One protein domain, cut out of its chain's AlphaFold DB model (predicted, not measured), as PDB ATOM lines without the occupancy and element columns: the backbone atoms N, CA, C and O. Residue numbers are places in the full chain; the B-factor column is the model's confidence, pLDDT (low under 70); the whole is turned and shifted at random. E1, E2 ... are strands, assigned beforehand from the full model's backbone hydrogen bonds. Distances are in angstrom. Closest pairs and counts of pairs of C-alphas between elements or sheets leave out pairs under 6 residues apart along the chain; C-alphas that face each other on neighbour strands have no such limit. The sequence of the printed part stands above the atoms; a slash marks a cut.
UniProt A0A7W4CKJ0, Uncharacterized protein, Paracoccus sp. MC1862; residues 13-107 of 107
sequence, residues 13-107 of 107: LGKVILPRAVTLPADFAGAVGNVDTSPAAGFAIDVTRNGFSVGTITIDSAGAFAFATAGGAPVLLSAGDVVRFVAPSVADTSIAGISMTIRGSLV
ATOM      1  N   LEU A  13      39.419 -30.462 -36.797       97.00
ATOM      2  CA  LEU A  13      40.723 -29.872 -36.476       97.00
ATOM      3  C   LEU A  13      40.891 -29.616 -34.976       97.00
ATOM      4  O   LEU A  13      41.991 -29.638 -34.433       97.00
ATOM      5  N   GLY A  14      39.780 -29.343 -34.295       96.62
ATOM      6  CA  GLY A  14      39.768 -29.046 -32.874       96.62
ATOM      7  C   GLY A  14      38.358 -29.062 -32.307       96.62
ATOM      8  O   GLY A  14      37.369 -28.869 -33.018       96.62
ATOM      9  N   LYS A  15      38.265 -29.301 -30.999       96.94
ATOM     10  CA  LYS A  15      37.001 -29.358 -30.268       96.94
ATOM     11  C   LYS A  15      37.188 -28.826 -28.856       96.94
ATOM     12  O   LYS A  15      38.132 -29.207 -28.170       96.94
ATOM     13  N   VAL A  16      36.243 -28.012 -28.403       96.50
ATOM     14  CA  VAL A  16      36.199 -27.487 -27.038       96.50
ATOM     15  C   VAL A  16      34.781 -27.590 -26.485       96.50
ATOM     16  O   VAL A  16      33.803 -27.355 -27.193       96.50
ATOM     17  N   ILE A  17      34.668 -27.983 -25.218       97.31
ATOM     18  CA  ILE A  17      33.412 -27.945 -24.467       97.31
ATOM     19  C   ILE A  17      33.468 -26.709 -23.584       97.31
ATOM     20  O   ILE A  17      34.444 -26.529 -22.852       97.31
ATOM     21  N   LEU A  18      32.450 -25.854 -23.651       95.81
ATOM     22  CA  LEU A  18      32.441 -24.645 -22.841       95.81
ATOM     23  C   LEU A  18      31.922 -24.934 -21.430       95.81
ATOM     24  O   LEU A  18      30.786 -25.377 -21.276       95.81
ATOM     25  N   PRO A  19      32.702 -24.654 -20.371       95.75
ATOM     26  CA  PRO A  19      32.259 -24.893 -18.997       95.75
ATOM     27  C   PRO A  19      31.289 -23.820 -18.483       95.75
ATOM     28  O   PRO A  19      30.692 -23.984 -17.424       95.75
ATOM     29  N   ARG A  20      31.161 -22.693 -19.192       96.69
ATOM     30  CA  ARG A  20      30.335 -21.540 -18.813       96.69
ATOM     31  C   ARG A  20      29.650 -20.969 -20.046       96.69
ATOM     32  O   ARG A  20      30.134 -21.173 -21.156       96.69
ATOM     33  N   ALA A  21      28.568 -20.227 -19.824       97.25
ATOM     34  CA  ALA A  21      27.971 -19.422 -20.877       97.25
ATOM     35  C   ALA A  21      28.961 -18.337 -21.327       97.25
ATOM     36  O   ALA A  21      29.574 -17.656 -20.498       97.25
ATOM     37  N   VAL A  22      29.149 -18.219 -22.638       97.31
ATOM     38  CA  VAL A  22      30.106 -17.303 -23.266       97.31
ATOM     39  C   VAL A  22      29.456 -16.697 -24.503       97.31
ATOM     40  O   VAL A  22      28.837 -17.406 -25.293       97.31
ATOM     41  N   THR A  23      29.642 -15.400 -24.710       97.94
ATOM     42  CA  THR A  23      29.321 -14.745 -25.981       97.94
ATOM     43  C   THR A  23      30.588 -14.633 -26.812       97.94
ATOM     44  O   THR A  23      31.574 -14.033 -26.373       97.94
ATOM     45  N   LEU A  24      30.562 -15.193 -28.019       97.62
ATOM     46  CA  LEU A  24      31.561 -14.890 -29.038       97.62
ATOM     47  C   LEU A  24      31.140 -13.599 -29.758       97.62
ATOM     48  O   LEU A  24      29.969 -13.475 -30.132       97.62
ATOM     49  N   PRO A  25      32.050 -12.631 -29.946       98.00
ATOM     50  CA  PRO A  25      31.729 -11.386 -30.631       98.00
ATOM     51  C   PRO A  25      31.392 -11.629 -32.108       98.00
ATOM     52  O   PRO A  25      31.795 -12.640 -32.687       98.00
ATOM     53  N   ALA A  26      30.674 -10.678 -32.711       98.06
ATOM     54  CA  ALA A  26      30.451 -10.629 -34.156       98.06
ATOM     55  C   ALA A  26      31.776 -10.773 -34.919       98.06
ATOM     56  O   ALA A  26      32.799 -10.234 -34.482       98.06
ATOM     57  N   ASP A  27      31.756 -11.544 -36.007       98.25
ATOM     58  CA  ASP A  27      32.921 -11.837 -36.852       98.25
ATOM     59  C   ASP A  27      34.132 -12.394 -36.091       98.25
ATOM     60  O   ASP A  27      35.277 -12.271 -36.514       98.25
ATOM     61  N   PHE A  28      33.875 -12.999 -34.925       97.94
ATOM     62  CA  PHE A  28      34.895 -13.440 -33.978       97.94
ATOM     63  C   PHE A  28      35.943 -12.351 -33.687       97.94
ATOM     64  O   PHE A  28      37.125 -12.649 -33.528       97.94
ATOM     65  N   ALA A  29      35.525 -11.083 -33.598       98.00
ATOM     66  CA  ALA A  29      36.422  -9.948 -33.404       98.00
ATOM     67  C   ALA A  29      37.452 -10.168 -32.274       98.00
ATOM     68  O   ALA A  29      37.120 -10.468 -31.121       98.00
ATOM     69  N   GLY A  30      38.729  -9.978 -32.615       96.56
ATOM     70  CA  GLY A  30      39.865 -10.227 -31.722       96.56
ATOM     71  C   GLY A  30      40.361 -11.677 -31.707       96.56
ATOM     72  O   GLY A  30      41.268 -11.982 -30.934       96.56
ATOM     73  N   ALA A  31      39.794 -12.561 -32.531       97.56
ATOM     74  CA  ALA A  31      40.406 -13.839 -32.865       97.56
ATOM     75  C   ALA A  31      41.717 -13.631 -33.636       97.56
ATOM     76  O   ALA A  31      41.899 -12.643 -34.349       97.56
ATOM     77  N   VAL A  32      42.632 -14.582 -33.476       97.81
ATOM     78  CA  VAL A  32      43.927 -14.603 -34.165       97.81
ATOM     79  C   VAL A  32      44.211 -16.016 -34.640       97.81
ATOM     80  O   VAL A  32      43.837 -16.981 -33.973       97.81
ATOM     81  N   GLY A  33      44.864 -16.139 -35.789       97.44
ATOM     82  CA  GLY A  33      45.232 -17.413 -36.390       97.44
ATOM     83  C   GLY A  33      46.686 -17.415 -36.829       97.44
ATOM     84  O   GLY A  33      47.283 -16.362 -37.049       97.44
ATOM     85  N   ASN A  34      47.252 -18.609 -36.933       96.94
ATOM     86  CA  ASN A  34      48.565 -18.855 -37.495       96.94
ATOM     87  C   ASN A  34      48.563 -20.203 -38.227       96.94
ATOM     88  O   ASN A  34      47.828 -21.126 -37.867       96.94
ATOM     89  N   VAL A  35      49.367 -20.286 -39.279       97.19
ATOM     90  CA  VAL A  35      49.575 -21.499 -40.060       97.19
ATOM     91  C   VAL A  35      51.063 -21.617 -40.380       97.19
ATOM     92  O   VAL A  35      51.691 -20.621 -40.745       97.19
ATOM     93  N   ASP A  36      51.631 -22.812 -40.229       95.81
ATOM     94  CA  ASP A  36      53.049 -23.060 -40.525       95.81
ATOM     95  C   ASP A  36      53.291 -23.194 -42.035       95.81
ATOM     96  O   ASP A  36      54.333 -22.793 -42.551       95.81
ATOM     97  N   THR A  37      52.341 -23.788 -42.761       96.25
ATOM     98  CA  THR A  37      52.373 -23.913 -44.225       96.25
ATOM     99  C   THR A  37      51.029 -23.510 -44.805       96.25
ATOM    100  O   THR A  37      50.012 -24.123 -44.489       96.25
ATOM    101  N   SER A  38      51.025 -22.479 -45.649       96.88
ATOM    102  CA  SER A  38      49.810 -21.966 -46.282       96.88
ATOM    103  C   SER A  38      49.158 -23.005 -47.213       96.88
ATOM    104  O   SER A  38      49.860 -23.825 -47.819       96.88
ATOM    105  N   PRO A  39      47.822 -22.986 -47.349       97.50
ATOM    106  CA  PRO A  39      47.120 -23.843 -48.298       97.50
ATOM    107  C   PRO A  39      47.403 -23.435 -49.753       97.50
ATOM    108  O   PRO A  39      47.810 -22.306 -50.036       97.50
ATOM    109  N   ALA A  40      47.142 -24.339 -50.696       95.94
ATOM    110  CA  ALA A  40      47.261 -24.063 -52.128       95.94
ATOM    111  C   ALA A  40      46.105 -23.189 -52.656       95.94
ATOM    112  O   ALA A  40      46.259 -22.479 -53.651       95.94
ATOM    113  N   ALA A  41      44.952 -23.234 -51.987       95.00
ATOM    114  CA  ALA A  41      43.771 -22.418 -52.264       95.00
ATOM    115  C   ALA A  41      43.093 -21.985 -50.953       95.00
ATOM    116  O   ALA A  41      43.531 -22.352 -49.870       95.00
ATOM    117  N   GLY A  42      42.016 -21.199 -51.027       95.88
ATOM    118  CA  GLY A  42      41.274 -20.803 -49.827       95.88
ATOM    119  C   GLY A  42      40.798 -22.017 -49.019       95.88
ATOM    120  O   GLY A  42      40.029 -22.836 -49.520       95.88
ATOM    121  N   PHE A  43      41.235 -22.113 -47.764       98.38
ATOM    122  CA  PHE A  43      40.893 -23.191 -46.842       98.38
ATOM    123  C   PHE A  43      39.840 -22.707 -45.842       98.38
ATOM    124  O   PHE A  43      40.139 -21.936 -44.929       98.38
ATOM    125  N   ALA A  44      38.591 -23.132 -46.041       98.31
ATOM    126  CA  ALA A  44      37.448 -22.702 -45.240       98.31
ATOM    127  C   ALA A  44      37.156 -23.694 -44.105       98.31
ATOM    128  O   ALA A  44      36.704 -24.813 -44.339       98.31
ATOM    129  N   ILE A  45      37.398 -23.258 -42.873       98.62
ATOM    130  CA  ILE A  45      37.127 -23.988 -41.638       98.62
ATOM    131  C   ILE A  45      35.737 -23.601 -41.135       98.62
ATOM    132  O   ILE A  45      35.485 -22.435 -40.825       98.62
ATOM    133  N   ASP A  46      34.848 -24.577 -41.006       98.62
ATOM    134  CA  ASP A  46      33.525 -24.377 -40.420       98.62
ATOM    135  C   ASP A  46      33.609 -24.395 -38.889       98.62
ATOM    136  O   ASP A  46      34.188 -25.304 -38.284       98.62
ATOM    137  N   VAL A  47      33.029 -23.379 -38.252       98.38
ATOM    138  CA  VAL A  47      32.903 -23.294 -36.797       98.38
ATOM    139  C   VAL A  47      31.496 -23.729 -36.442       98.38
ATOM    140  O   VAL A  47      30.525 -23.059 -36.787       98.38
ATOM    141  N   THR A  48      31.370 -24.833 -35.710       98.44
ATOM    142  CA  THR A  48      30.060 -25.393 -35.354       98.44
ATOM    143  C   THR A  48      29.803 -25.330 -33.859       98.44
ATOM    144  O   THR A  48      30.707 -25.570 -33.064       98.44
ATOM    145  N   ARG A  49      28.551 -25.085 -33.470       98.12
ATOM    146  CA  ARG A  49      28.016 -25.278 -32.116       98.12
ATOM    147  C   ARG A  49      27.067 -26.466 -32.141       98.12
ATOM    148  O   ARG A  49      26.029 -26.416 -32.796       98.12
ATOM    149  N   ASN A  50      27.408 -27.535 -31.426       97.56
ATOM    150  CA  ASN A  50      26.609 -28.768 -31.366       97.56
ATOM    151  C   ASN A  50      26.264 -29.342 -32.759       97.56
ATOM    152  O   ASN A  50      25.218 -29.958 -32.934       97.56
ATOM    153  N   GLY A  51      27.149 -29.141 -33.744       95.81
ATOM    154  CA  GLY A  51      26.972 -29.605 -35.124       95.81
ATOM    155  C   GLY A  51      26.298 -28.606 -36.071       95.81
ATOM    156  O   GLY A  51      26.282 -28.852 -37.270       95.81
ATOM    157  N   PHE A  52      25.796 -27.472 -35.575       97.50
ATOM    158  CA  PHE A  52      25.256 -26.403 -36.419       97.50
ATOM    159  C   PHE A  52      26.321 -25.345 -36.688       97.50
ATOM    160  O   PHE A  52      26.938 -24.861 -35.738       97.50
ATOM    161  N   SER A  53      26.523 -24.971 -37.952       97.69
ATOM    162  CA  SER A  53      27.444 -23.891 -38.318       97.69
ATOM    163  C   SER A  53      27.015 -22.569 -37.675       97.69
ATOM    164  O   SER A  53      25.834 -22.214 -37.656       97.69
ATOM    165  N   VAL A  54      27.985 -21.861 -37.103       98.00
ATOM    166  CA  VAL A  54      27.820 -20.537 -36.484       98.00
ATOM    167  C   VAL A  54      28.778 -19.501 -37.072       98.00
ATOM    168  O   VAL A  54      28.701 -18.322 -36.726       98.00
ATOM    169  N   GLY A  55      29.672 -19.920 -37.963       98.12
ATOM    170  CA  GLY A  55      30.643 -19.051 -38.603       98.12
ATOM    171  C   GLY A  55      31.682 -19.834 -39.388       98.12
ATOM    172  O   GLY A  55      31.713 -21.062 -39.372       98.12
ATOM    173  N   THR A  56      32.555 -19.104 -40.061       98.44
ATOM    174  CA  THR A  56      33.610 -19.663 -40.899       98.44
ATOM    175  C   THR A  56      34.904 -18.903 -40.655       98.44
ATOM    176  O   THR A  56      34.909 -17.686 -40.461       98.44
ATOM    177  N   ILE A  57      36.012 -19.633 -40.671       98.56
ATOM    178  CA  ILE A  57      37.365 -19.088 -40.636       98.56
ATOM    179  C   ILE A  57      38.023 -19.490 -41.946       98.56
ATOM    180  O   ILE A  57      38.098 -20.673 -42.253       98.56
ATOM    181  N   THR A  58      38.477 -18.528 -42.737       98.38
ATOM    182  CA  THR A  58      39.135 -18.805 -44.019       98.38
ATOM    183  C   THR A  58      40.613 -18.488 -43.911       98.38
ATOM    184  O   THR A  58      40.966 -17.428 -43.404       98.38
ATOM    185  N   ILE A  59      41.456 -19.391 -44.401       98.56
ATOM    186  CA  ILE A  59      42.892 -19.171 -44.575       98.56
ATOM    187  C   ILE A  59      43.140 -19.055 -46.074       98.56
ATOM    188  O   ILE A  59      42.810 -19.976 -46.821       98.56
ATOM    189  N   ASP A  60      43.660 -17.924 -46.536       98.12
ATOM    190  CA  ASP A  60      44.000 -17.762 -47.950       98.12
ATOM    191  C   ASP A  60      45.349 -18.414 -48.300       98.12
ATOM    192  O   ASP A  60      46.084 -18.899 -47.436       98.12
ATOM    193  N   SER A  61      45.707 -18.415 -49.585       97.62
ATOM    194  CA  SER A  61      46.975 -18.985 -50.055       97.62
ATOM    195  C   SER A  61      48.217 -18.217 -49.577       97.62
ATOM    196  O   SER A  61      49.332 -18.720 -49.692       97.62
ATOM    197  N   ALA A  62      48.052 -17.002 -49.045       97.19
ATOM    198  CA  ALA A  62      49.117 -16.245 -48.390       97.19
ATOM    199  C   ALA A  62      49.215 -16.559 -46.883       97.19
ATOM    200  O   ALA A  62      50.119 -16.062 -46.216       97.19
ATOM    201  N   GLY A  63      48.334 -17.413 -46.349       97.06
ATOM    202  CA  GLY A  63      48.270 -17.770 -44.934       97.06
ATOM    203  C   GLY A  63      47.537 -16.738 -44.071       97.06
ATOM    204  O   GLY A  63      47.608 -16.812 -42.844       97.06
ATOM    205  N   ALA A  64      46.846 -15.768 -44.677       98.00
ATOM    206  CA  ALA A  64      46.074 -14.774 -43.945       98.00
ATOM    207  C   ALA A  64      44.720 -15.347 -43.514       98.00
ATOM    208  O   ALA A  64      44.040 -16.034 -44.278       98.00
ATOM    209  N   PHE A  65      44.325 -15.040 -42.278       98.50
ATOM    210  CA  PHE A  65      43.067 -15.495 -41.697       98.50
ATOM    211  C   PHE A  65      41.985 -14.422 -41.822       98.50
ATOM    212  O   PHE A  65      42.193 -13.270 -41.441       98.50
ATOM    213  N   ALA A  66      40.800 -14.832 -42.265       98.25
ATOM    214  CA  ALA A  66      39.568 -14.062 -42.188       98.25
ATOM    215  C   ALA A  66      38.556 -14.802 -41.306       98.25
ATOM    216  O   ALA A  66      38.354 -16.006 -41.460       98.25
ATOM    217  N   PHE A  67      37.912 -14.078 -40.395       98.44
ATOM    218  CA  PHE A  67      36.959 -14.621 -39.432       98.44
ATOM    219  C   PHE A  67      35.586 -14.006 -39.687       98.44
ATOM    220  O   PHE A  67      35.479 -12.791 -39.832       98.44
ATOM    221  N   ALA A  68      34.548 -14.835 -39.750       98.38
ATOM    222  CA  ALA A  68      33.182 -14.376 -39.964       98.38
ATOM    223  C   ALA A  68      32.204 -15.224 -39.155       98.38
ATOM    224  O   ALA A  68      32.276 -16.455 -39.169       98.38
ATOM    225  N   THR A  69      31.260 -14.585 -38.472       98.38
ATOM    226  CA  THR A  69      30.119 -15.291 -37.880       98.38
ATOM    227  C   THR A  69      28.969 -15.337 -38.877       98.38
ATOM    228  O   THR A  69      28.909 -14.557 -39.831       98.38
ATOM    229  N   ALA A  70      28.024 -16.253 -38.674       95.19
ATOM    230  CA  ALA A  70      26.822 -16.302 -39.495       95.19
ATOM    231  C   ALA A  70      26.073 -14.955 -39.423       95.19
ATOM    232  O   ALA A  70      25.626 -14.530 -38.357       95.19
ATOM    233  N   GLY A  71      25.973 -14.269 -40.566       95.12
ATOM    234  CA  GLY A  71      25.320 -12.961 -40.678       95.12
ATOM    235  C   GLY A  71      26.012 -11.814 -39.931       95.12
ATOM    236  O   GLY A  71      25.364 -10.798 -39.700       95.12
ATOM    237  N   GLY A  72      27.277 -11.966 -39.516       96.62
ATOM    238  CA  GLY A  72      28.000 -10.943 -38.746       96.62
ATOM    239  C   GLY A  72      27.425 -10.698 -37.346       96.62
ATOM    240  O   GLY A  72      27.624  -9.637 -36.759       96.62
ATOM    241  N   ALA A  73      26.664 -11.653 -36.802       96.56
ATOM    242  CA  ALA A  73      26.046 -11.539 -35.483       96.56
ATOM    243  C   ALA A  73      26.912 -12.192 -34.386       96.56
ATOM    244  O   ALA A  73      27.626 -13.160 -34.664       96.56
ATOM    245  N   PRO A  74      26.848 -11.724 -33.125       97.50
ATOM    246  CA  PRO A  74      27.441 -12.437 -31.996       97.50
ATOM    247  C   PRO A  74      26.857 -13.848 -31.837       97.50
ATOM    248  O   PRO A  74      25.668 -14.070 -32.073       97.50
ATOM    249  N   VAL A  75      27.674 -14.795 -31.371       97.75
ATOM    250  CA  VAL A  75      27.248 -16.181 -31.123       97.75
ATOM    251  C   VAL A  75      27.115 -16.410 -29.623       97.75
ATOM    252  O   VAL A  75      28.096 -16.356 -28.884       97.75
ATOM    253  N   LEU A  76      25.896 -16.703 -29.176       97.12
ATOM    254  CA  LEU A  76      25.610 -17.034 -27.780       97.12
ATOM    255  C   LEU A  76      25.865 -18.522 -27.533       97.12
ATOM    256  O   LEU A  76      25.268 -19.370 -28.198       97.12
ATOM    257  N   LEU A  77      26.732 -18.841 -26.577       97.50
ATOM    258  CA  LEU A  77      27.042 -20.209 -26.171       97.50
ATOM    259  C   LEU A  77      26.594 -20.437 -24.731       97.50
ATOM    260  O   LEU A  77      26.815 -19.600 -23.855       97.50
ATOM    261  N   SER A  78      25.989 -21.592 -24.487       97.81
ATOM    262  CA  SER A  78      25.601 -22.056 -23.157       97.81
ATOM    263  C   SER A  78      26.686 -22.943 -22.549       97.81
ATOM    264  O   SER A  78      27.524 -23.511 -23.251       97.81
ATOM    265  N   ALA A  79      26.662 -23.103 -21.224       97.25
ATOM    266  CA  ALA A  79      27.492 -24.113 -20.575       97.25
ATOM    267  C   ALA A  79      27.135 -25.512 -21.112       97.25
ATOM    268  O   ALA A  79      25.961 -25.859 -21.223       97.25
ATOM    269  N   GLY A  80      28.152 -26.305 -21.443       97.75
ATOM    270  CA  GLY A  80      28.012 -27.625 -22.056       97.75
ATOM    271  C   GLY A  80      27.987 -27.620 -23.585       97.75
ATOM    272  O   GLY A  80      28.154 -28.691 -24.173       97.75
ATOM    273  N   ASP A  81      27.853 -26.458 -24.237       98.19
ATOM    274  CA  ASP A  81      27.939 -26.386 -25.696       98.19
ATOM    275  C   ASP A  81      29.305 -26.869 -26.185       98.19
ATOM    276  O   ASP A  81      30.361 -26.561 -25.620       98.19
ATOM    277  N   VAL A  82      29.270 -27.630 -27.276       98.19
ATOM    278  CA  VAL A  82      30.455 -28.188 -27.912       98.19
ATOM    279  C   VAL A  82      30.747 -27.422 -29.189       98.19
ATOM    280  O   VAL A  82      30.024 -27.566 -30.180       98.19
ATOM    281  N   VAL A  83      31.848 -26.675 -29.180       98.12
ATOM    282  CA  VAL A  83      32.362 -25.987 -30.363       98.12
ATOM    283  C   VAL A  83      33.371 -26.878 -31.079       98.12
ATOM    284  O   VAL A  83      34.250 -27.463 -30.439       98.12
ATOM    285  N   ARG A  84      33.241 -27.011 -32.400       98.44
ATOM    286  CA  ARG A  84      34.206 -27.727 -33.250       98.44
ATOM    287  C   ARG A  84      34.649 -26.857 -34.411       98.44
ATOM    288  O   ARG A  84      33.856 -26.070 -34.919       98.44
ATOM    289  N   PHE A  85      35.877 -27.091 -34.846       98.31
ATOM    290  CA  PHE A  85      36.466 -26.529 -36.054       98.31
ATOM    291  C   PHE A  85      36.613 -27.659 -37.064       98.31
ATOM    292  O   PHE A  85      37.259 -28.664 -36.758       98.31
ATOM    293  N   VAL A  86      35.973 -27.533 -38.219       98.50
ATOM    294  CA  VAL A  86      35.864 -28.613 -39.204       98.50
ATOM    295  C   VAL A  86      36.495 -28.165 -40.515       98.50
ATOM    296  O   VAL A  86      36.177 -27.093 -41.020       98.50
ATOM    297  N   ALA A  87      37.405 -28.977 -41.045       98.31
ATOM    298  CA  ALA A  87      38.060 -28.752 -42.327       98.31
ATOM    299  C   ALA A  87      37.042 -28.712 -43.491       98.31
ATOM    300  O   ALA A  87      35.954 -29.289 -43.382       98.31
ATOM    301  N   PRO A  88      37.382 -28.085 -44.629       97.94
ATOM    302  CA  PRO A  88      36.537 -28.102 -45.816       97.94
ATOM    303  C   PRO A  88      36.313 -29.529 -46.336       97.94
ATOM    304  O   PRO A  88      37.063 -30.463 -46.046       97.94
ATOM    305  N   SER A  89      35.263 -29.709 -47.138       96.56
ATOM    306  CA  SER A  89      34.927 -31.001 -47.757       96.56
ATOM    307  C   SER A  89      35.924 -31.453 -48.827       96.56
ATOM    308  O   SER A  89      35.945 -32.626 -49.190       96.56
ATOM    309  N   VAL A  90      36.753 -30.538 -49.329       95.88
ATOM    310  CA  VAL A  90      37.882 -30.837 -50.207       95.88
ATOM    311  C   VAL A  90      39.154 -30.653 -49.393       95.88
ATOM    312  O   VAL A  90      39.415 -29.556 -48.907       95.88
ATOM    313  N   ALA A  91      39.918 -31.731 -49.224       95.25
ATOM    314  CA  ALA A  91      41.183 -31.689 -48.500       95.25
ATOM    315  C   ALA A  91      42.217 -30.842 -49.256       95.25
ATOM    316  O   ALA A  91      42.324 -30.931 -50.480       95.25
ATOM    317  N   ASP A  92      43.010 -30.080 -48.508       96.81
ATOM    318  CA  ASP A  92      44.209 -29.412 -49.005       96.81
ATOM    319  C   ASP A  92      45.425 -30.181 -48.485       96.81
ATOM    320  O   ASP A  92      45.560 -30.407 -47.284       96.81
ATOM    321  N   THR A  93      46.288 -30.640 -49.390       94.81
ATOM    322  CA  THR A  93      47.418 -31.504 -49.028       94.81
ATOM    323  C   THR A  93      48.658 -30.735 -48.578       94.81
ATOM    324  O   THR A  93      49.617 -31.374 -48.146       94.81
ATOM    325  N   SER A  94      48.699 -29.406 -48.735       94.38
ATOM    326  CA  SER A  94      49.858 -28.585 -48.363       94.38
ATOM    327  C   SER A  94      49.700 -27.925 -47.002       94.38
ATOM    328  O   SER A  94      50.702 -27.729 -46.318       94.38
ATOM    329  N   ILE A  95      48.472 -27.576 -46.606       97.12
ATOM    330  CA  ILE A  95      48.242 -26.848 -45.363       97.12
ATOM    331  C   ILE A  95      48.692 -27.654 -44.142       97.12
ATOM    332  O   ILE A  95      48.357 -28.826 -43.992       97.12
ATOM    333  N   ALA A  96      49.438 -27.020 -43.241       96.06
ATOM    334  CA  ALA A  96      49.937 -27.671 -42.034       96.06
ATOM    335  C   ALA A  96      50.117 -26.675 -40.884       96.06
ATOM    336  O   ALA A  96      50.321 -25.481 -41.100       96.06
ATOM    337  N   GLY A  97      50.063 -27.186 -39.649       95.31
ATOM    338  CA  GLY A  97      50.364 -26.403 -38.445       95.31
ATOM    339  C   GLY A  97      49.346 -25.302 -38.155       95.31
ATOM    340  O   GLY A  97      49.712 -24.184 -37.811       95.31
ATOM    341  N   ILE A  98      48.055 -25.592 -38.336       96.81
ATOM    342  CA  ILE A  98      46.982 -24.625 -38.081       96.81
ATOM    343  C   ILE A  98      46.830 -24.423 -36.569       96.81
ATOM    344  O   ILE A  98      46.606 -25.373 -35.819       96.81
ATOM    345  N   SER A  99      46.868 -23.171 -36.125       96.06
ATOM    346  CA  SER A  99      46.545 -22.776 -34.758       96.06
ATOM    347  C   SER A  99      45.693 -21.510 -34.751       96.06
ATOM    348  O   SER A  99      45.798 -20.656 -35.629       96.06
ATOM    349  N   MET A 100      44.789 -21.389 -33.779       96.12
ATOM    350  CA  MET A 100      43.915 -20.224 -33.671       96.12
ATOM    351  C   MET A 100      43.422 -20.011 -32.244       96.12
ATOM    352  O   MET A 100      43.283 -20.955 -31.468       96.12
ATOM    353  N   THR A 101      43.111 -18.760 -31.920       95.94
ATOM    354  CA  THR A 101      42.402 -18.365 -30.703       95.94
ATOM    355  C   THR A 101      41.045 -17.794 -31.077       95.94
ATOM    356  O   THR A 101      40.967 -16.922 -31.939       95.94
ATOM    357  N   ILE A 102      39.996 -18.215 -30.369       95.00
ATOM    358  CA  ILE A 102      38.677 -17.580 -30.426       95.00
ATOM    359  C   ILE A 102      38.433 -16.840 -29.118       95.00
ATOM    360  O   ILE A 102      38.516 -17.419 -28.034       95.00
ATOM    361  N   ARG A 103      38.130 -15.546 -29.222       94.56
ATOM    362  CA  ARG A 103      37.810 -14.713 -28.066       94.56
ATOM    363  C   ARG A 103      36.337 -14.860 -27.704       94.56
ATOM    364  O   ARG A 103      35.473 -14.851 -28.572       94.56
ATOM    365  N   GLY A 104      36.056 -14.922 -26.410       93.88
ATOM    366  CA  GLY A 104      34.703 -14.826 -25.879       93.88
ATOM    367  C   GLY A 104      34.691 -14.075 -24.554       93.88
ATOM    368  O   GLY A 104      35.705 -14.025 -23.854       93.88
ATOM    369  N   SER A 105      33.554 -13.477 -24.216       95.00
ATOM    370  CA  SER A 105      33.309 -12.861 -22.909       95.00
ATOM    371  C   SER A 105      32.270 -13.660 -22.136       95.00
ATOM    372  O   SER A 105      31.388 -14.274 -22.736       95.00
ATOM    373  N   LEU A 106      32.365 -13.649 -20.805       90.81
ATOM    374  CA  LEU A 106      31.320 -14.221 -19.960       90.81
ATOM    375  C   LEU A 106      29.992 -13.500 -20.237       90.81
ATOM    376  O   LEU A 106      30.000 -12.289 -20.483       90.81
ATOM    377  N   VAL A 107      28.899 -14.263 -20.233       76.81
ATOM    378  CA  VAL A 107      27.532 -13.722 -20.245       76.81
ATOM    379  C   VAL A 107      27.168 -13.218 -18.857       76.81
ATOM    380  O   VAL A 107      27.492 -13.939 -17.883       76.81
TER     381      VAL A 107
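AT A GLANCE: This is residues 13 to 107 of the 107 residues of an uncharacterized protein of Paracoccus sp. MC1862 (UniProt A0A7W4CKJ0). The domain is a small elongated barrel-like shell of strands, only partly closed: a curled, twisted five-strand sheet makes most of the wall, the short pair E3 and E9 lies across from E4 and E5, and the ring stays open between E9 and E1. The short pair E2 and E7 packs at one end, and the unnamed stretch 87 to 98 loops round the other. The printed part has 95 residues with no named helix and nine named strands, E1 to E9 in order; the large sheet runs E1 - E8 - E4 - E5 - E6, antiparallel throughout. The class is all strand, though under half of the residues, 42 of 95, are in named elements. The whole is compact, with a radius of gyration of the C-alphas of 13.1 A and spans of 38 by 22 by 21 A.

HOW THE PARTS SIT: In the large sheet E4, residues 43 to 49, has two antiparallel neighbours. One is E5, residues 52 to 59, with N 45 and O 57 2.7 A apart; the other is E8, residues 82 to 86, with N 48 and O 84 2.9 A apart. E5 bends by 55 degrees at residue 55. Edge strand E6, residues 65 to 69, is antiparallel to E5, with N 58 and O 66 2.8 A apart. E4, E5 and E6 form a meander, each strand the antiparallel neighbour of the one before; E4 and E5 are a hairpin, as are E5 and E6. The other edge strand, E1, residues 13 to 17, is antiparallel to E8, with N 16 and O 83 2.9 A apart. From edge to edge the way across the sheet turns by 80 degrees. E3, residues 32 to 34, and E9, residues 99 to 101, are antiparallel neighbours, with N 34 and O 99 2.8 A apart. The closest C-alphas of E3 and E6, Gly 33 and Phe 65, are 6.0 A apart; E1 and E9 are apart. E2, residues 22 to 24, is antiparallel to E7, residues 75 to 77, with N 24 and O 75 2.9 A apart. Residues 22 to 23 of E2 also pair antiparallel with residues 105 to 106.

IN THESE COORDINATES: E5 is the longest strand by residues and measures 20.7 A from first to last C-alpha; E4 measures 19.7 A, E1 14.2 A, E6 13.5 A and E8 12.5 A. E9 measures 7.3 A, E3 7.1 A, and E2 and E7 6.4 A each. E1 begins at C-alpha 13, (40.723, -29.872, -36.476), and E9 ends at C-alpha 101, (42.402, -18.365, -30.703).

THE WHOLE: The C-alphas of Thr 93 and Val 107, the two farthest apart, are 39.2 A apart. The printed part has no cut; the link from E8 to E9, 12 residues, is long. The mean pLDDT of the printed part is 96.9, and no printed residue is under 70.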